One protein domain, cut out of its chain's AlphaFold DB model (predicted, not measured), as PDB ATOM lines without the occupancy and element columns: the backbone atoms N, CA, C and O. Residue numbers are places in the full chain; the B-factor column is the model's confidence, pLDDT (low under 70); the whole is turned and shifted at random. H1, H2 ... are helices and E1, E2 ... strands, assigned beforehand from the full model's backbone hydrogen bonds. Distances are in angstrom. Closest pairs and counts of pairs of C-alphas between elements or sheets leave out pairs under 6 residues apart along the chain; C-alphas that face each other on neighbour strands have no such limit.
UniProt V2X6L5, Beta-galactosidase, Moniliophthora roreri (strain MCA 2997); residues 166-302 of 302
ATOM      1  N   ASP A 166     -34.802   5.737 -26.264       96.75
ATOM      2  CA  ASP A 166     -35.864   5.021 -25.560       96.75
ATOM      3  C   ASP A 166     -35.543   4.800 -24.070       96.75
ATOM      4  O   ASP A 166     -36.268   4.084 -23.384       96.75
ATOM      5  N   SER A 167     -34.513   5.456 -23.521       96.44
ATOM      6  CA  SER A 167     -34.067   5.248 -22.130       96.44
ATOM      7  C   SER A 167     -35.112   5.604 -21.066       96.44
ATOM      8  O   SER A 167     -35.055   5.103 -19.943       96.44
ATOM      9  N   ALA A 168     -36.076   6.460 -21.408       97.19
ATOM     10  CA  ALA A 168     -37.184   6.838 -20.533       97.19
ATOM     11  C   ALA A 168     -38.389   5.879 -20.613       97.19
ATOM     12  O   ALA A 168     -39.387   6.093 -19.920       97.19
ATOM     13  N   TRP A 169     -38.351   4.870 -21.487       97.81
ATOM     14  CA  TRP A 169     -39.471   3.955 -21.684       97.81
ATOM     15  C   TRP A 169     -39.509   2.884 -20.600       97.81
ATOM     16  O   TRP A 169     -38.503   2.513 -20.001       97.81
ATOM     17  N   THR A 170     -40.709   2.379 -20.339       97.19
ATOM     18  CA  THR A 170     -40.876   1.233 -19.447       97.19
ATOM     19  C   THR A 170     -40.415  -0.031 -20.160       97.19
ATOM     20  O   THR A 170     -40.878  -0.320 -21.262       97.19
ATOM     21  N   GLU A 171     -39.542  -0.797 -19.513       97.00
ATOM     22  CA  GLU A 171     -39.123  -2.107 -20.001       97.00
ATOM     23  C   GLU A 171     -40.298  -3.090 -19.934       97.00
ATOM     24  O   GLU A 171     -40.825  -3.364 -18.854       97.00
ATOM     25  N   ARG A 172     -40.733  -3.576 -21.102       96.88
ATOM     26  CA  ARG A 172     -41.812  -4.558 -21.268       96.88
ATOM     27  C   ARG A 172     -41.579  -5.403 -22.511       96.88
ATOM     28  O   ARG A 172     -41.014  -4.932 -23.499       96.88
ATOM     29  N   PHE A 173     -42.096  -6.623 -22.498       96.81
ATOM     30  CA  PHE A 173     -42.069  -7.518 -23.647       96.81
ATOM     31  C   PHE A 173     -43.356  -7.413 -24.481       96.81
ATOM     32  O   PHE A 173     -44.446  -7.283 -23.919       96.81
ATOM     33  N   PRO A 174     -43.281  -7.572 -25.817       97.50
ATOM     34  CA  PRO A 174     -44.470  -7.705 -26.668       97.50
ATOM     35  C   PRO A 174     -45.424  -8.838 -26.245       97.50
ATOM     36  O   PRO A 174     -46.629  -8.780 -26.513       97.50
ATOM     37  N   SER A 175     -44.904  -9.844 -25.538       97.62
ATOM     38  CA  SER A 175     -45.656 -10.970 -24.980       97.62
ATOM     39  C   SER A 175     -46.504 -10.592 -23.762       97.62
ATOM     40  O   SER A 175     -47.487 -11.266 -23.461       97.62
ATOM     41  N   GLU A 176     -46.202  -9.474 -23.098       97.38
ATOM     42  CA  GLU A 176     -47.096  -8.863 -22.109       97.38
ATOM     43  C   GLU A 176     -48.235  -8.080 -22.773       97.38
ATOM     44  O   GLU A 176     -49.271  -7.846 -22.156       97.38
ATOM     45  N   GLY A 177     -48.054  -7.699 -24.038       96.75
ATOM     46  CA  GLY A 177     -49.094  -7.138 -24.880       96.75
ATOM     47  C   GLY A 177     -49.543  -5.717 -24.547       96.75
ATOM     48  O   GLY A 177     -48.959  -4.983 -23.745       96.75
ATOM     49  N   VAL A 178     -50.618  -5.341 -25.230       97.75
ATOM     50  CA  VAL A 178     -51.348  -4.079 -25.120       97.75
ATOM     51  C   VAL A 178     -52.806  -4.377 -24.779       97.75
ATOM     52  O   VAL A 178     -53.318  -5.449 -25.103       97.75
ATOM     53  N   GLU A 179     -53.494  -3.436 -24.144       96.38
ATOM     54  CA  GLU A 179     -54.838  -3.650 -23.591       96.38
ATOM     55  C   GLU A 179     -55.902  -2.828 -24.322       96.38
ATOM     56  O   GLU A 179     -55.582  -1.850 -24.991       96.38
ATOM     57  N   ASN A 180     -57.175  -3.202 -24.177       94.62
ATOM     58  CA  ASN A 180     -58.333  -2.376 -24.535       94.62
ATOM     59  C   ASN A 180     -58.275  -1.713 -25.929       94.62
ATOM     60  O   ASN A 180     -58.439  -0.501 -26.075       94.62
ATOM     61  N   GLY A 181     -57.979  -2.507 -26.958       95.19
ATOM     62  CA  GLY A 181     -57.905  -2.043 -28.341       95.19
ATOM     63  C   GLY A 181     -56.741  -1.099 -28.640       95.19
ATOM     64  O   GLY A 181     -56.682  -0.574 -29.740       95.19
ATOM     65  N   SER A 182     -55.828  -0.852 -27.696       97.12
ATOM     66  CA  SER A 182     -54.754   0.133 -27.850       97.12
ATOM     67  C   SER A 182     -53.681  -0.270 -28.869       97.12
ATOM     68  O   SER A 182     -53.593  -1.412 -29.337       97.12
ATOM     69  N   ILE A 183     -52.859   0.722 -29.217       98.38
ATOM     70  CA  ILE A 183     -51.706   0.591 -30.101       98.38
ATOM     71  C   ILE A 183     -50.457   0.919 -29.288       98.38
ATOM     72  O   ILE A 183     -50.344   2.017 -28.743       98.38
ATOM     73  N   GLY A 184     -49.531  -0.031 -29.206       97.75
ATOM     74  CA  GLY A 184     -48.240   0.120 -28.541       97.75
ATOM     75  C   GLY A 184     -47.086  -0.035 -29.522       97.75
ATOM     76  O   GLY A 184     -47.215  -0.689 -30.556       97.75
ATOM     77  N   PHE A 185     -45.942   0.548 -29.176       98.62
ATOM     78  CA  PHE A 185     -44.698   0.363 -29.909       98.62
ATOM     79  C   PHE A 185     -43.631  -0.171 -28.958       98.62
ATOM     80  O   PHE A 185     -43.391   0.411 -27.904       98.62
ATOM     81  N   PHE A 186     -43.010  -1.278 -29.339       98.56
ATOM     82  CA  PHE A 186     -41.920  -1.918 -28.617       98.56
ATOM     83  C   PHE A 186     -40.629  -1.725 -29.398       98.56
ATOM     84  O   PHE A 186     -40.633  -1.689 -30.631       98.56
ATOM     85  N   ARG A 187     -39.521  -1.619 -28.675       98.25
ATOM     86  CA  ARG A 187     -38.203  -1.404 -29.255       98.25
ATOM     87  C   ARG A 187     -37.167  -2.213 -28.487       98.25
ATOM     88  O   ARG A 187     -37.258  -2.330 -27.270       98.25
ATOM     89  N   ALA A 188     -36.216  -2.789 -29.210       97.69
ATOM     90  CA  ALA A 188     -35.107  -3.544 -28.649       97.69
ATOM     91  C   ALA A 188     -33.839  -3.345 -29.485       97.69
ATOM     92  O   ALA A 188     -33.901  -3.088 -30.691       97.69
ATOM     93  N   ILE A 189     -32.688  -3.506 -28.837       97.75
ATOM     94  CA  ILE A 189     -31.372  -3.488 -29.476       97.75
ATOM     95  C   ILE A 189     -30.771  -4.891 -29.414       97.75
ATOM     96  O   ILE A 189     -30.821  -5.550 -28.376       97.75
ATOM     97  N   SER A 190     -30.199  -5.345 -30.527       96.69
ATOM     98  CA  SER A 190     -29.563  -6.654 -30.657       96.69
ATOM     99  C   SER A 190     -28.188  -6.551 -31.300       96.69
ATOM    100  O   SER A 190     -28.041  -5.915 -32.337       96.69
ATOM    101  N   GLU A 191     -27.221  -7.303 -30.786       97.19
ATOM    102  CA  GLU A 191     -25.917  -7.500 -31.423       97.19
ATOM    103  C   GLU A 191     -25.889  -8.816 -32.206       97.19
ATOM    104  O   GLU A 191     -26.255  -9.867 -31.679       97.19
ATOM    105  N   LEU A 192     -25.432  -8.768 -33.458       96.62
ATOM    106  CA  LEU A 192     -25.138  -9.955 -34.264       96.62
ATOM    107  C   LEU A 192     -23.643 -10.020 -34.573       96.62
ATOM    108  O   LEU A 192     -22.992  -8.995 -34.763       96.62
ATOM    109  N   ASN A 193     -23.102 -11.236 -34.638       96.31
ATOM    110  CA  ASN A 193     -21.708 -11.482 -35.000       96.31
ATOM    111  C   ASN A 193     -21.579 -12.791 -35.791       96.31
ATOM    112  O   ASN A 193     -21.091 -13.802 -35.281       96.31
ATOM    113  N   ILE A 194     -22.089 -12.790 -37.023       95.44
ATOM    114  CA  ILE A 194     -21.987 -13.936 -37.933       95.44
ATOM    115  C   ILE A 194     -20.525 -14.080 -38.395       95.44
ATOM    116  O   ILE A 194     -19.950 -13.093 -38.869       95.44
ATOM    117  N   PRO A 195     -19.912 -15.279 -38.272       95.44
ATOM    118  CA  PRO A 195     -18.520 -15.489 -38.660       95.44
ATOM    119  C   PRO A 195     -18.255 -15.189 -40.139       95.44
ATOM    120  O   PRO A 195     -19.106 -15.415 -40.998       95.44
ATOM    121  N   GLU A 196     -17.047 -14.716 -40.440       95.44
ATOM    122  CA  GLU A 196     -16.583 -14.557 -41.821       95.44
ATOM    123  C   GLU A 196     -16.576 -15.894 -42.577       95.44
ATOM    124  O   GLU A 196     -16.413 -16.963 -41.986       95.44
ATOM    125  N   GLY A 197     -16.738 -15.824 -43.901       96.50
ATOM    126  CA  GLY A 197     -16.796 -17.003 -44.769       96.50
ATOM    127  C   GLY A 197     -18.148 -17.717 -44.778       96.50
ATOM    128  O   GLY A 197     -18.274 -18.734 -45.458       96.50
ATOM    129  N   TYR A 198     -19.155 -17.194 -44.067       96.69
ATOM    130  CA  TYR A 198     -20.509 -17.740 -44.052       96.69
ATOM    131  C   TYR A 198     -21.553 -16.722 -44.507       96.69
ATOM    132  O   TYR A 198     -21.578 -15.582 -44.051       96.69
ATOM    133  N   ASP A 199     -22.465 -17.186 -45.353       96.06
ATOM    134  CA  ASP A 199     -23.733 -16.540 -45.662       96.06
ATOM    135  C   ASP A 199     -24.851 -17.253 -44.891       96.06
ATOM    136  O   ASP A 199     -25.123 -18.437 -45.115       96.06
ATOM    137  N   ALA A 200     -25.465 -16.547 -43.942       96.12
ATOM    138  CA  ALA A 200     -26.577 -17.056 -43.151       96.12
ATOM    139  C   ALA A 200     -27.877 -16.368 -43.568       96.12
ATOM    140  O   ALA A 200     -27.945 -15.146 -43.657       96.12
ATOM    141  N   SER A 201     -28.939 -17.136 -43.774       97.00
ATOM    142  CA  SER A 201     -30.278 -16.601 -44.021       97.00
ATOM    143  C   SER A 201     -31.045 -16.505 -42.706       97.00
ATOM    144  O   SER A 201     -31.216 -17.510 -42.012       97.00
ATOM    145  N   LEU A 202     -31.489 -15.294 -42.361       98.00
ATOM    146  CA  LEU A 202     -32.204 -14.999 -41.120       98.00
ATOM    147  C   LEU A 202     -33.633 -14.536 -41.402       98.00
ATOM    148  O   LEU A 202     -33.899 -13.798 -42.353       98.00
ATOM    149  N   GLU A 203     -34.550 -14.930 -40.529       98.50
ATOM    150  CA  GLU A 203     -35.931 -14.457 -40.531       98.50
ATOM    151  C   GLU A 203     -36.418 -14.170 -39.115       98.50
ATOM    152  O   GLU A 203     -35.987 -14.810 -38.157       98.50
ATOM    153  N   PHE A 204     -37.342 -13.222 -38.987       98.62
ATOM    154  CA  PHE A 204     -38.088 -12.987 -37.757       98.62
ATOM    155  C   PHE A 204     -39.375 -13.799 -37.769       98.62
ATOM    156  O   PHE A 204     -40.087 -13.836 -38.772       98.62
ATOM    157  N   ILE A 205     -39.685 -14.417 -36.639       98.50
ATOM    158  CA  ILE A 205     -40.893 -15.196 -36.421       98.50
ATOM    159  C   ILE A 205     -41.806 -14.409 -35.483       98.50
ATOM    160  O   ILE A 205     -41.424 -14.085 -34.358       98.50
ATOM    161  N   LEU A 206     -43.016 -14.117 -35.953       98.50
ATOM    162  CA  LEU A 206     -44.075 -13.473 -35.182       98.50
ATOM    163  C   LEU A 206     -45.141 -14.508 -34.824       98.50
ATOM    164  O   LEU A 206     -45.720 -15.144 -35.707       98.50
ATOM    165  N   GLN A 207     -45.406 -14.681 -33.530       97.88
ATOM    166  CA  GLN A 207     -46.394 -15.639 -33.028       97.88
ATOM    167  C   GLN A 207     -47.366 -14.966 -32.072       97.88
ATOM    168  O   GLN A 207     -46.972 -14.348 -31.094       97.88
ATOM    169  N   ALA A 208     -48.657 -15.120 -32.328       97.62
ATOM    170  CA  ALA A 208     -49.699 -14.661 -31.422       97.62
ATOM    171  C   ALA A 208     -50.516 -15.858 -30.922       97.62
ATOM    172  O   ALA A 208     -50.605 -16.872 -31.623       97.62
ATOM    173  N   PRO A 209     -51.147 -15.758 -29.738       96.25
ATOM    174  CA  PRO A 209     -52.129 -16.740 -29.291       96.25
ATOM    175  C   PRO A 209     -53.203 -16.997 -30.358       96.25
ATOM    176  O   PRO A 209     -53.576 -16.080 -31.094       96.25
ATOM    177  N   ALA A 210     -53.743 -18.218 -30.404       91.12
ATOM    178  CA  ALA A 210     -54.890 -18.529 -31.260       91.12
ATOM    179  C   ALA A 210     -56.055 -17.552 -31.000       91.12
ATOM    180  O   ALA A 210     -56.224 -17.075 -29.877       91.12
ATOM    181  N   GLU A 211     -56.835 -17.250 -32.041       90.12
ATOM    182  CA  GLU A 211     -57.941 -16.274 -32.016       90.12
ATOM    183  C   GLU A 211     -57.530 -14.817 -31.723       90.12
ATOM    184  O   GLU A 211     -58.387 -13.958 -31.507       90.12
ATOM    185  N   SER A 212     -56.229 -14.496 -31.726       95.75
ATOM    186  CA  SER A 212     -55.785 -13.109 -31.575       95.75
ATOM    187  C   SER A 212     -56.232 -12.268 -32.765       95.75
ATOM    188  O   SER A 212     -55.953 -12.596 -33.916       95.75
ATOM    189  N   VAL A 213     -56.864 -11.133 -32.477       98.00
ATOM    190  CA  VAL A 213     -57.278 -10.159 -33.486       98.00
ATOM    191  C   VAL A 213     -56.427  -8.908 -33.304       98.00
ATOM    192  O   VAL A 213     -56.698  -8.051 -32.456       98.00
ATOM    193  N   LEU A 214     -55.347  -8.841 -34.078       98.31
ATOM    194  CA  LEU A 214     -54.334  -7.798 -33.966       98.31
ATOM    195  C   LEU A 214     -53.740  -7.451 -35.328       98.31
ATOM    196  O   LEU A 214     -53.905  -8.179 -36.308       98.31
ATOM    197  N   ARG A 215     -53.013  -6.338 -35.373       98.56
ATOM    198  CA  ARG A 215     -52.107  -5.989 -36.468       98.56
ATOM    199  C   ARG A 215     -50.754  -5.629 -35.885       98.56
ATOM    200  O   ARG A 215     -50.685  -4.901 -34.900       98.56
ATOM    201  N   ALA A 216     -49.682  -6.104 -36.498       98.50
ATOM    202  CA  ALA A 216     -48.333  -5.724 -36.119       98.50
ATOM    203  C   ALA A 216     -47.501  -5.298 -37.330       98.50
ATOM    204  O   ALA A 216     -47.728  -5.778 -38.443       98.50
ATOM    205  N   GLN A 217     -46.563  -4.378 -37.102       98.62
ATOM    206  CA  GLN A 217     -45.573  -3.950 -38.092       98.62
ATOM    207  C   GLN A 217     -44.173  -4.138 -37.504       98.62
ATOM    208  O   GLN A 217     -43.881  -3.577 -36.446       98.62
ATOM    209  N   LEU A 218     -43.339  -4.938 -38.168       98.75
ATOM    210  CA  LEU A 218     -41.958  -5.223 -37.781       98.75
ATOM    211  C   LEU A 218     -41.010  -4.261 -38.498       98.75
ATOM    212  O   LEU A 218     -41.056  -4.154 -39.723       98.75
ATOM    213  N   TYR A 219     -40.122  -3.618 -37.746       98.81
ATOM    214  CA  TYR A 219     -39.110  -2.701 -38.263       98.81
ATOM    215  C   TYR A 219     -37.714  -3.187 -37.895       98.81
ATOM    216  O   TYR A 219     -37.447  -3.434 -36.723       98.81
ATOM    217  N   ILE A 220     -36.809  -3.247 -38.870       98.69
ATOM    218  CA  ILE A 220     -35.400  -3.595 -38.667       98.69
ATOM    219  C   ILE A 220     -34.532  -2.456 -39.186       98.69
ATOM    220  O   ILE A 220     -34.609  -2.095 -40.360       98.69
ATOM    221  N   ASN A 221     -33.744  -1.846 -38.301       98.62
ATOM    222  CA  ASN A 221     -32.918  -0.673 -38.596       98.62
ATOM    223  C   ASN A 221     -33.694   0.434 -39.341       98.62
ATOM    224  O   ASN A 221     -33.189   1.082 -40.261       98.62
ATOM    225  N   GLY A 222     -34.950   0.650 -38.938       98.12
ATOM    226  CA  GLY A 222     -35.871   1.627 -39.524       98.12
ATOM    227  C   GLY A 222     -36.629   1.166 -40.775       98.12
ATOM    228  O   GLY A 222     -37.511   1.881 -41.232       98.12
ATOM    229  N   TYR A 223     -36.345  -0.010 -41.332       98.62
ATOM    230  CA  TYR A 223     -37.093  -0.545 -42.470       98.62
ATOM    231  C   TYR A 223     -38.264  -1.406 -42.006       98.62
ATOM    232  O   TYR A 223     -38.051  -2.394 -41.308       98.62
ATOM    233  N   GLN A 224     -39.486  -1.074 -42.427       98.44
ATOM    234  CA  GLN A 224     -40.656  -1.924 -42.198       98.44
ATOM    235  C   GLN A 224     -40.561  -3.177 -43.082       98.44
ATOM    236  O   GLN A 224     -40.581  -3.072 -44.307       98.44
ATOM    237  N   TYR A 225     -40.426  -4.350 -42.463       97.81
ATOM    238  CA  TYR A 225     -40.125  -5.626 -43.129       97.81
ATOM    239  C   TYR A 225     -41.183  -6.712 -42.906       97.81
ATOM    240  O   TYR A 225     -41.021  -7.850 -43.347       97.81
ATOM    241  N   GLY A 226     -42.282  -6.382 -42.237       97.19
ATOM    242  CA  GLY A 226     -43.367  -7.319 -42.016       97.19
ATOM    243  C   GLY A 226     -44.632  -6.641 -41.525       97.19
ATOM    244  O   GLY A 226     -44.606  -5.910 -40.538       97.19
ATOM    245  N   LYS A 227     -45.755  -6.960 -42.171       97.69
ATOM    246  CA  LYS A 227     -47.097  -6.725 -41.634       97.69
ATOM    247  C   LYS A 227     -47.702  -8.064 -41.240       97.69
ATOM    248  O   LYS A 227     -47.760  -8.980 -42.056       97.69
ATOM    249  N   PHE A 228     -48.166  -8.164 -40.003       98.12
ATOM    250  CA  PHE A 228     -48.686  -9.397 -39.423       98.12
ATOM    251  C   PHE A 228     -50.117  -9.196 -38.927       98.12
ATOM    252  O   PHE A 228     -50.385  -8.281 -38.152       98.12
ATOM    253  N   ALA A 229     -51.032 -10.044 -39.392       97.75
ATOM    254  CA  ALA A 229     -52.438 -10.063 -39.000       97.75
ATOM    255  C   ALA A 229     -52.923 -11.528 -38.996       97.75
ATOM    256  O   ALA A 229     -53.373 -12.022 -40.038       97.75
ATOM    257  N   PRO A 230     -52.779 -12.250 -37.868       96.88
ATOM    258  CA  PRO A 230     -52.973 -13.703 -37.807       96.88
ATOM    259  C   PRO A 230     -54.415 -14.139 -38.097       96.88
ATOM    260  O   PRO A 230     -54.647 -15.254 -38.548       96.88
ATOM    261  N   GLN A 231     -55.386 -13.248 -37.898       96.12
ATOM    262  CA  GLN A 231     -56.791 -13.462 -38.243       96.12
ATOM    263  C   GLN A 231     -57.089 -13.349 -39.752       96.12
ATOM    264  O   GLN A 231     -58.219 -13.601 -40.166       96.12
ATOM    265  N   ILE A 232     -56.116 -12.944 -40.580       96.56
ATOM    266  CA  ILE A 232     -56.284 -12.780 -42.035       96.56
ATOM    267  C   ILE A 232     -55.351 -13.689 -42.835       96.56
ATOM    268  O   ILE A 232     -55.787 -14.294 -43.816       96.56
ATOM    269  N   GLY A 233     -54.069 -13.742 -42.473       92.94
ATOM    270  CA  GLY A 233     -53.038 -14.411 -43.263       92.94
ATOM    271  C   GLY A 233     -52.111 -15.279 -42.421       92.94
ATOM    272  O   GLY A 233     -51.974 -15.090 -41.218       92.94
ATOM    273  N   ASN A 234     -51.430 -16.207 -43.095       94.31
ATOM    274  CA  ASN A 234     -50.585 -17.222 -42.457       94.31
ATOM    275  C   ASN A 234     -49.083 -16.893 -42.509       94.31
ATOM    276  O   ASN A 234     -48.259 -17.745 -42.177       94.31
ATOM    277  N   GLN A 235     -48.700 -15.698 -42.970       97.12
ATOM    278  CA  GLN A 235     -47.295 -15.305 -42.963       97.12
ATOM    279  C   GLN A 235     -46.862 -14.995 -41.529       97.12
ATOM    280  O   GLN A 235     -47.239 -13.968 -40.972       97.12
ATOM    281  N   ILE A 236     -46.072 -15.897 -40.951       97.44
ATOM    282  CA  ILE A 236     -45.494 -15.756 -39.606       97.44
ATOM    283  C   ILE A 236     -43.985 -15.494 -39.640       97.44
ATOM    284  O   ILE A 236     -43.422 -15.069 -38.638       97.44
ATOM    285  N   ALA A 237     -43.342 -15.768 -40.777       98.31
ATOM    286  CA  ALA A 237     -41.905 -15.678 -40.973       98.31
ATOM    287  C   ALA A 237     -41.562 -14.540 -41.945       98.31
ATOM    288  O   ALA A 237     -42.138 -14.433 -43.036       98.31
ATOM    289  N   PHE A 238     -40.636 -13.680 -41.529       98.56
ATOM    290  CA  PHE A 238     -40.256 -12.451 -42.216       98.56
ATOM    291  C   PHE A 238     -38.738 -12.449 -42.440       98.56
ATOM    292  O   PHE A 238     -37.996 -12.066 -41.533       98.56
ATOM    293  N   PRO A 239     -38.255 -12.922 -43.605       98.38
ATOM    294  CA  PRO A 239     -36.832 -12.940 -43.915       98.38
ATOM    295  C   PRO A 239     -36.293 -11.519 -44.064       98.38
ATOM    296  O   PRO A 239     -36.918 -10.673 -44.709       98.38
ATOM    297  N   VAL A 240     -35.120 -11.264 -43.488       98.31
ATOM    298  CA  VAL A 240     -34.480  -9.945 -43.531       98.31
ATOM    299  C   VAL A 240     -33.041 -10.114 -44.012       98.31
ATOM    300  O   VAL A 240     -32.272 -10.836 -43.378       98.31
ATOM    301  N   PRO A 241     -32.663  -9.491 -45.139       97.31
ATOM    302  CA  PRO A 241     -31.355  -9.701 -45.736       97.31
ATOM    303  C   PRO A 241     -30.251  -8.915 -45.007       97.31
ATOM    304  O   PRO A 241     -30.529  -7.900 -44.350       97.31
ATOM    305  N   PRO A 242     -28.980  -9.318 -45.184       96.19
ATOM    306  CA  PRO A 242     -27.846  -8.489 -44.797       96.19
ATOM    307  C   PRO A 242     -27.879  -7.139 -45.524       96.19
ATOM    308  O   PRO A 242     -28.395  -7.005 -46.636       96.19
ATOM    309  N   GLY A 243     -27.353  -6.116 -44.861       93.31
ATOM    310  CA  GLY A 243     -27.437  -4.721 -45.285       93.31
ATOM    311  C   GLY A 243     -28.654  -3.993 -44.715       93.31
ATOM    312  O   GLY A 243     -28.555  -2.815 -44.381       93.31
ATOM    313  N   ILE A 244     -29.774  -4.699 -44.514       97.81
ATOM    314  CA  ILE A 244     -30.841  -4.248 -43.608       97.81
ATOM    315  C   ILE A 244     -30.527  -4.718 -42.197       97.81
ATOM    316  O   ILE A 244     -30.538  -3.908 -41.278       97.81
ATOM    317  N   LEU A 245     -30.197  -6.002 -42.031       97.88
ATOM    318  CA  LEU A 245     -29.541  -6.498 -40.828       97.88
ATOM    319  C   LEU A 245     -28.032  -6.251 -40.910       97.88
ATOM    320  O   LEU A 245     -27.381  -6.561 -41.910       97.88
ATOM    321  N   ASN A 246     -27.469  -5.763 -39.814       98.00
ATOM    322  CA  ASN A 246     -26.035  -5.674 -39.588       98.00
ATOM    323  C   ASN A 246     -25.568  -7.016 -39.026       98.00
ATOM    324  O   ASN A 246     -25.763  -7.296 -37.847       98.00
ATOM    325  N   TYR A 247     -24.986  -7.871 -39.869       97.19
ATOM    326  CA  TYR A 247     -24.580  -9.232 -39.480       97.19
ATOM    327  C   TYR A 247     -23.390  -9.266 -38.511       97.19
ATOM    328  O   TYR A 247     -23.195 -10.262 -37.814       97.19
ATOM    329  N   ARG A 248     -22.613  -8.180 -38.456       96.62
ATOM    330  CA  ARG A 248     -21.508  -7.965 -37.514       96.62
ATOM    331  C   ARG A 248     -21.636  -6.586 -36.868       96.62
ATOM    332  O   ARG A 248     -20.868  -5.676 -37.167       96.62
ATOM    333  N   GLY A 249     -22.657  -6.428 -36.029       96.56
ATOM    334  CA  GLY A 249     -22.902  -5.206 -35.270       96.56
ATOM    335  C   GLY A 249     -24.316  -5.084 -34.707       96.56
ATOM    336  O   GLY A 249     -25.097  -6.042 -34.667       96.56
ATOM    337  N   THR A 250     -24.630  -3.857 -34.301       97.62
ATOM    338  CA  THR A 250     -25.873  -3.487 -33.629       97.62
ATOM    339  C   THR A 250     -27.048  -3.405 -34.598       97.62
ATOM    340  O   THR A 250     -26.950  -2.842 -35.689       97.62
ATOM    341  N   ASN A 251     -28.201  -3.902 -34.164       98.44
ATOM    342  CA  ASN A 251     -29.470  -3.855 -34.871       98.44
ATOM    343  C   ASN A 251     -30.551  -3.269 -33.963       98.44
ATOM    344  O   ASN A 251     -30.730  -3.701 -32.827       98.44
ATOM    345  N   THR A 252     -31.291  -2.297 -34.485       98.50
ATOM    346  CA  THR A 252     -32.505  -1.750 -33.880       98.50
ATOM    347  C   THR A 252     -33.711  -2.530 -34.385       98.50
ATOM    348  O   THR A 252     -33.955  -2.578 -35.591       98.50
ATOM    349  N   ILE A 253     -34.485  -3.102 -33.469       98.62
ATOM    350  CA  ILE A 253     -35.713  -3.840 -33.760       98.62
ATOM    351  C   ILE A 253     -36.878  -3.035 -33.190       98.62
ATOM    352  O   ILE A 253     -36.895  -2.714 -32.004       98.62
ATOM    353  N   GLY A 254     -37.841  -2.692 -34.038       98.56
ATOM    354  CA  GLY A 254     -39.079  -2.022 -33.663       98.56
ATOM    355  C   GLY A 254     -40.284  -2.904 -33.960       98.56
ATOM    356  O   GLY A 254     -40.301  -3.641 -34.945       98.56
ATOM    357  N   LEU A 255     -41.312  -2.811 -33.128       98.75
ATOM    358  CA  LEU A 255     -42.550  -3.550 -33.307       98.75
ATOM    359  C   LEU A 255     -43.735  -2.680 -32.912       98.75
ATOM    360  O   LEU A 255     -43.957  -2.406 -31.734       98.75
ATOM    361  N   ASN A 256     -44.545  -2.304 -33.891       98.50
ATOM    362  CA  ASN A 256     -45.876  -1.794 -33.605       98.50
ATOM    363  C   ASN A 256     -46.823  -2.966 -33.331       98.50
ATOM    364  O   ASN A 256     -46.863  -3.897 -34.131       98.50
ATOM    365  N   LEU A 257     -47.625  -2.885 -32.271       98.69
ATOM    366  CA  LEU A 257     -48.663  -3.851 -31.920       98.69
ATOM    367  C   LEU A 257     -49.989  -3.122 -31.700       98.69
ATOM    368  O   LEU A 257     -50.140  -2.338 -30.768       98.69
ATOM    369  N   TRP A 258     -50.961  -3.407 -32.554       98.69
ATOM    370  CA  TRP A 258     -52.300  -2.837 -32.531       98.69
ATOM    371  C   TRP A 258     -53.312  -3.937 -32.206       98.69
ATOM    372  O   TRP A 258     -53.540  -4.833 -33.020       98.69
ATOM    373  N   SER A 259     -53.937  -3.871 -31.027       98.38
ATOM    374  CA  SER A 259     -55.074  -4.738 -30.703       98.38
ATOM    375  C   SER A 259     -56.347  -4.224 -31.371       98.38
ATOM    376  O   SER A 259     -56.686  -3.055 -31.240       98.38
ATOM    377  N   GLN A 260     -57.100  -5.091 -32.046       98.06
ATOM    378  CA  GLN A 260     -58.392  -4.714 -32.628       98.06
ATOM    379  C   GLN A 260     -59.578  -5.221 -31.787       98.06
ATOM    380  O   GLN A 260     -60.676  -5.417 -32.307       98.06
ATOM    381  N   THR A 261     -59.372  -5.462 -30.484       97.31
ATOM    382  CA  THR A 261     -60.430  -5.874 -29.542       97.31
ATOM    383  C   THR A 261     -60.215  -5.290 -28.148       97.31
ATOM    384  O   THR A 261     -59.092  -5.009 -27.739       97.31
ATOM    385  N   ALA A 262     -61.289  -5.186 -27.362       96.19
ATOM    386  CA  ALA A 262     -61.202  -4.742 -25.969       96.19
ATOM    387  C   ALA A 262     -60.394  -5.707 -25.068       96.19
ATOM    388  O   ALA A 262     -59.903  -5.303 -24.019       96.19
ATOM    389  N   ALA A 263     -60.209  -6.967 -25.482       96.06
ATOM    390  CA  ALA A 263     -59.430  -7.957 -24.736       96.06
ATOM    391  C   ALA A 263     -57.911  -7.704 -24.775       96.06
ATOM    392  O   ALA A 263     -57.160  -8.388 -24.081       96.06
ATOM    393  N   GLY A 264     -57.451  -6.740 -25.579       97.38
ATOM    394  CA  GLY A 264     -56.030  -6.513 -25.799       97.38
ATOM    395  C   GLY A 264     -55.435  -7.487 -26.813       97.38
ATOM    396  O   GLY A 264     -56.145  -8.184 -27.539       97.38
ATOM    397  N   ALA A 265     -54.117  -7.463 -26.956       97.88
ATOM    398  CA  ALA A 265     -53.376  -8.366 -27.827       97.88
ATOM    399  C   ALA A 265     -51.937  -8.495 -27.340       97.88
ATOM    400  O   ALA A 265     -51.371  -7.540 -26.819       97.88
ATOM    401  N   ARG A 266     -51.336  -9.662 -27.558       98.00
ATOM    402  CA  ARG A 266     -49.925  -9.937 -27.270       98.00
ATOM    403  C   ARG A 266     -49.311 -10.752 -28.396       98.00
ATOM    404  O   ARG A 266     -50.035 -11.404 -29.149       98.00
ATOM    405  N   LEU A 267     -47.993 -10.707 -28.492       96.88
ATOM    406  CA  LEU A 267     -47.227 -11.270 -29.595       96.88
ATOM    407  C   LEU A 267     -45.830 -11.645 -29.094       96.88
ATOM    408  O   LEU A 267     -45.195 -10.846 -28.420       96.88
ATOM    409  N   ASP A 268     -45.337 -12.819 -29.457       97.81
ATOM    410  CA  ASP A 268     -43.943 -13.214 -29.292       97.81
ATOM    411  C   ASP A 268     -43.150 -12.896 -30.565       97.81
ATOM    412  O   ASP A 268     -43.617 -13.128 -31.684       97.81
ATOM    413  N   VAL A 269     -41.931 -12.383 -30.384       97.94
ATOM    414  CA  VAL A 269     -40.974 -12.133 -31.467       97.94
ATOM    415  C   VAL A 269     -39.736 -12.975 -31.215       97.94
ATOM    416  O   VAL A 269     -39.104 -12.865 -30.165       97.94
ATOM    417  N   SER A 270     -39.374 -13.799 -32.185       96.94
ATOM    418  CA  SER A 270     -38.107 -14.525 -32.200       96.94
ATOM    419  C   SER A 270     -37.480 -14.448 -33.588       96.94
ATOM    420  O   SER A 270     -38.024 -13.820 -34.496       96.94
ATOM    421  N   TRP A 271     -36.317 -15.059 -33.762       95.19
ATOM    422  CA  TRP A 271     -35.672 -15.214 -35.061       95.19
ATOM    423  C   TRP A 271     -35.302 -16.670 -35.307       95.19
ATOM    424  O   TRP A 271     -35.183 -17.472 -34.377       95.19
ATOM    425  N   ASN A 272     -35.119 -17.006 -36.574       97.50
ATOM    426  CA  ASN A 272     -34.738 -18.327 -37.031       97.50
ATOM    427  C   ASN A 272     -33.610 -18.221 -38.066       97.50
ATOM    428  O   ASN A 272     -33.534 -17.251 -38.825       97.50
ATOM    429  N   VAL A 273     -32.743 -19.232 -38.093       97.38
ATOM    430  CA  VAL A 273     -31.702 -19.395 -39.113       97.38
ATOM    431  C   VAL A 273     -32.214 -20.420 -40.118       97.38
ATOM    432  O   VAL A 273     -32.350 -21.597 -39.791       97.38
ATOM    433  N   THR A 274     -32.509 -19.985 -41.339       97.00
ATOM    434  CA  THR A 274     -33.092 -20.855 -42.377       97.00
ATOM    435  C   THR A 274     -32.042 -21.549 -43.235       97.00
ATOM    436  O   THR A 274     -32.335 -22.557 -43.877       97.00
ATOM    437  N   GLY A 275     -30.805 -21.056 -43.223       96.12
ATOM    438  CA  GLY A 275     -29.684 -21.668 -43.924       96.12
ATOM    439  C   GLY A 275     -28.360 -21.029 -43.538       96.12
ATOM    440  O   GLY A 275     -28.321 -19.861 -43.159       96.12
ATOM    441  N   VAL A 276     -27.286 -21.809 -43.634       97.06
ATOM    442  CA  VAL A 276     -25.903 -21.358 -43.449       97.06
ATOM    443  C   VAL A 276     -25.066 -21.999 -44.544       97.06
ATOM    444  O   VAL A 276     -25.076 -23.223 -44.696       97.06
ATOM    445  N   TYR A 277     -24.350 -21.177 -45.299       96.69
ATOM    446  CA  TYR A 277     -23.573 -21.603 -46.453       96.69
ATOM    447  C   TYR A 277     -22.165 -21.044 -46.352       96.69
ATOM    448  O   TYR A 277     -21.994 -19.864 -46.064       96.69
ATOM    449  N   GLU A 278     -21.153 -21.867 -46.619       97.44
ATOM    450  CA  GLU A 278     -19.815 -21.335 -46.872       97.44
ATOM    451  C   GLU A 278     -19.858 -20.482 -48.143       97.44
ATOM    452  O   GLU A 278     -20.362 -20.916 -49.182       97.44
ATOM    453  N   SER A 279     -19.362 -19.253 -48.056       96.06
ATOM    454  CA  SER A 279     -19.460 -18.275 -49.130       96.06
ATOM    455  C   SER A 279     -18.242 -17.362 -49.153       96.06
ATOM    456  O   SER A 279     -17.737 -16.938 -48.116       96.06
ATOM    457  N   SER A 280     -17.775 -17.030 -50.359       96.06
ATOM    458  CA  SER A 280     -16.767 -15.984 -50.562       96.06
ATOM    459  C   SER A 280     -17.373 -14.579 -50.597       96.06
ATOM    460  O   SER A 280     -16.637 -13.601 -50.718       96.06
ATOM    461  N   TRP A 281     -18.704 -14.467 -50.584       95.12
ATOM    462  CA  TRP A 281     -19.388 -13.192 -50.416       95.12
ATOM    463  C   TRP A 281     -19.377 -12.803 -48.942       95.12
ATOM    464  O   TRP A 281     -19.605 -13.648 -48.081       95.12
ATOM    465  N   ASP A 282     -19.114 -11.529 -48.661       94.69
ATOM    466  CA  ASP A 282     -19.135 -11.010 -47.302       94.69
ATOM    467  C   ASP A 282     -20.487 -10.340 -46.995       94.69
ATOM    468  O   ASP A 282     -20.712  -9.228 -47.475       94.69
ATOM    469  N   PRO A 283     -21.380 -10.964 -46.199       94.62
ATOM    470  CA  PRO A 283     -22.664 -10.374 -45.818       94.62
ATOM    471  C   PRO A 283     -22.558  -9.361 -44.665       94.62
ATOM    472  O   PRO A 283     -23.545  -8.710 -44.334       94.62
ATOM    473  N   GLY A 284     -21.394  -9.209 -44.026       94.94
ATOM    474  CA  GLY A 284     -21.187  -8.226 -42.954       94.94
ATOM    475  C   GLY A 284     -20.508  -6.943 -43.433       94.94
ATOM    476  O   GLY A 284     -19.732  -6.349 -42.683       94.94
ATOM    477  N   PHE A 285     -20.761  -6.552 -44.682       95.38
ATOM    478  CA  PHE A 285     -20.311  -5.281 -45.244       95.38
ATOM    479  C   PHE A 285     -20.933  -4.087 -44.499       95.38
ATOM    480  O   PHE A 285     -22.020  -4.187 -43.931       95.38
ATOM    481  N   ASP A 286     -20.256  -2.935 -44.521       94.38
ATOM    482  CA  ASP A 286     -20.800  -1.702 -43.944       94.38
ATOM    483  C   ASP A 286     -21.988  -1.196 -44.775       94.38
ATOM    484  O   ASP A 286     -21.840  -0.783 -45.928       94.38
ATOM    485  N   ALA A 287     -23.169  -1.227 -44.161       95.38
ATOM    486  CA  ALA A 287     -24.427  -0.770 -44.735       95.38
ATOM    487  C   ALA A 287     -25.001   0.460 -44.013       95.38
ATOM    488  O   ALA A 287     -26.168   0.802 -44.204       95.38
ATOM    489  N   SER A 288     -24.199   1.156 -43.202       94.56
ATOM    490  CA  SER A 288     -24.643   2.324 -42.427       94.56
ATOM    491  C   SER A 288     -25.260   3.429 -43.295       94.56
ATOM    492  O   SER A 288     -26.208   4.092 -42.876       94.56
ATOM    493  N   TYR A 289     -24.800   3.579 -44.541       95.69
ATOM    494  CA  TYR A 289     -25.351   4.533 -45.510       95.69
ATOM    495  C   TYR A 289     -26.797   4.222 -45.944       95.69
ATOM    496  O   TYR A 289     -27.491   5.118 -46.423       95.69
ATOM    497  N   LEU A 290     -27.260   2.977 -45.774       96.62
ATOM    498  CA  LEU A 290     -28.654   2.575 -45.984       96.62
ATOM    499  C   LEU A 290     -29.516   2.836 -44.742       96.62
ATOM    500  O   LEU A 290     -30.737   2.844 -44.818       96.62
ATOM    501  N   GLN A 291     -28.913   3.068 -43.580       96.69
ATOM    502  CA  GLN A 291     -29.616   3.073 -42.301       96.69
ATOM    503  C   GLN A 291     -29.472   4.428 -41.597       96.69
ATOM    504  O   GLN A 291     -28.942   4.483 -40.484       96.69
ATOM    505  N   PRO A 292     -29.942   5.545 -42.194       96.38
ATOM    506  CA  PRO A 292     -29.845   6.836 -41.533       96.38
ATOM    507  C   PRO A 292     -30.578   6.788 -40.190       96.38
ATOM    508  O   PRO A 292     -31.683   6.235 -40.079       96.38
ATOM    509  N   GLY A 293     -29.915   7.337 -39.173       96.69
ATOM    510  CA  GLY A 293     -30.397   7.359 -37.801       96.69
ATOM    511  C   GLY A 293     -31.464   8.421 -37.549       96.69
ATOM    512  O   GLY A 293     -31.763   9.277 -38.385       96.69
ATOM    513  N   TRP A 294     -32.037   8.361 -36.355       97.81
ATOM    514  CA  TRP A 294     -33.014   9.313 -35.864       97.81
ATOM    515  C   TRP A 294     -32.409  10.710 -35.690       97.81
ATOM    516  O   TRP A 294     -31.277  10.863 -35.234       97.81
ATOM    517  N   THR A 295     -33.200  11.744 -35.992       95.44
ATOM    518  CA  THR A 295     -32.878  13.136 -35.659       95.44
ATOM    519  C   THR A 295     -34.098  13.841 -35.064       95.44
ATOM    520  O   THR A 295     -35.241  13.562 -35.437       95.44
ATOM    521  N   ASN A 296     -33.861  14.819 -34.187       93.88
ATOM    522  CA  ASN A 296     -34.917  15.625 -33.562       93.88
ATOM    523  C   ASN A 296     -35.723  16.480 -34.560       93.88
ATOM    524  O   ASN A 296     -36.836  16.893 -34.239       93.88
ATOM    525  N   ASN A 297     -35.219  16.691 -35.781       91.19
ATOM    526  CA  ASN A 297     -35.937  17.373 -36.861       91.19
ATOM    527  C   ASN A 297     -37.296  16.730 -37.165       91.19
ATOM    528  O   ASN A 297     -38.179  17.407 -37.686       91.19
ATOM    529  N   ARG A 298     -37.498  15.448 -36.836       88.06
ATOM    530  CA  ARG A 298     -38.796  14.781 -37.011       88.06
ATOM    531  C   ARG A 298     -39.909  15.366 -36.151       88.06
ATOM    532  O   ARG A 298     -41.065  15.357 -36.564       88.06
ATOM    533  N   LEU A 299     -39.571  15.926 -34.993       91.50
ATOM    534  CA  LEU A 299     -40.558  16.429 -34.040       91.50
ATOM    535  C   LEU A 299     -41.334  17.647 -34.556       91.50
ATOM    536  O   LEU A 299     -42.412  17.930 -34.049       91.50
ATOM    537  N   GLN A 300     -40.845  18.331 -35.596       93.56
ATOM    538  CA  GLN A 300     -41.577  19.432 -36.234       93.56
ATOM    539  C   GLN A 300     -42.872  18.980 -36.931       93.56
ATOM    540  O   GLN A 300     -43.722  19.811 -37.238       93.56
ATOM    541  N   PHE A 301     -43.003  17.680 -37.220       89.25
ATOM    542  CA  PHE A 301     -44.162  17.113 -37.904       89.25
ATOM    543  C   PHE A 301     -45.205  16.547 -36.949       89.25
ATOM    544  O   PHE A 301     -46.190  16.007 -37.451       89.25
ATOM    545  N   MET A 302     -44.975  16.605 -35.630       87.25
ATOM    546  CA  MET A 302     -45.816  15.991 -34.598       87.25
ATOM    547  C   MET A 302     -47.002  16.862 -34.224       87.25
ATOM    548  O   MET A 302     -48.112  16.277 -34.273       87.25
TER     549      MET A 302
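AT A GLANCE: This is residues 166 to 302 of the 302 residues of the protein "Beta-galactosidase" of Moniliophthora roreri (strain MCA 2997) (UniProt V2X6L5). Two twisted antiparallel sheets lie face to face as a sandwich, E1, E6, E3, E4 in one and E5, E2, E7 in the other. A long tail after E7 leads away from the sandwich to the short helix H1, and residues 295 to 302 stick out free. The printed part has 137 residues with seven named strands, E1 to E7, followed by one named helix; the class is mostly strand, with under half of the residues in named elements. The whole is compact, with a radius of gyration of the C-alphas of 16.4 A and spans of 52 by 39 by 23 A.

HOW THE PARTS SIT: The larger sheet is strongly twisted and has E1, residues 183 to 193, and E4, residues 223 to 228, as edge strands. Its inner strands are E6, residues 248 to 259, and E3, residues 214 to 220. N 186 and O 255 of E1 and E6 are 2.8 A apart, N 217 and O 256 of E3 and E6 3.0 A, and N 218 and O 226 of the hairpin E3 and E4 2.9 A, each within hydrogen-bond range. In the other sheet E2, residues 198 to 207, is the inner strand between E5, residues 237 to 239, and E7, residues 268 to 278; N 204 and O 238 are 2.9 A apart, N 205 and O 270 2.8 A. The strands of the two sheets stand at 25 degrees. The closest C-alphas of E4 and E5, Gly 226 and Phe 238, are 6.0 A apart. H1, residues 296 to 301, is on neither sheet; 0 of its 2 O i to N i+4 pairs and 2 of its 3 O i to N i+3 pairs are within range.

IN THESE COORDINATES: E1 begins at C-alpha 183 (-51.706, 0.591, -30.101) and measures 32.7 A. E6 measures 34.4 A, E7 30.9 A and E2 28.2 A. H1 ends at C-alpha 301 (-44.162, 17.113, -37.904).

THE WHOLE: The C-alphas farthest apart, Ala 262 and Ser 280, are 52.0 A apart. The printed part has no cut. The link from E7 to H1 is long, 17 residues. No printed residue has a pLDDT under 70.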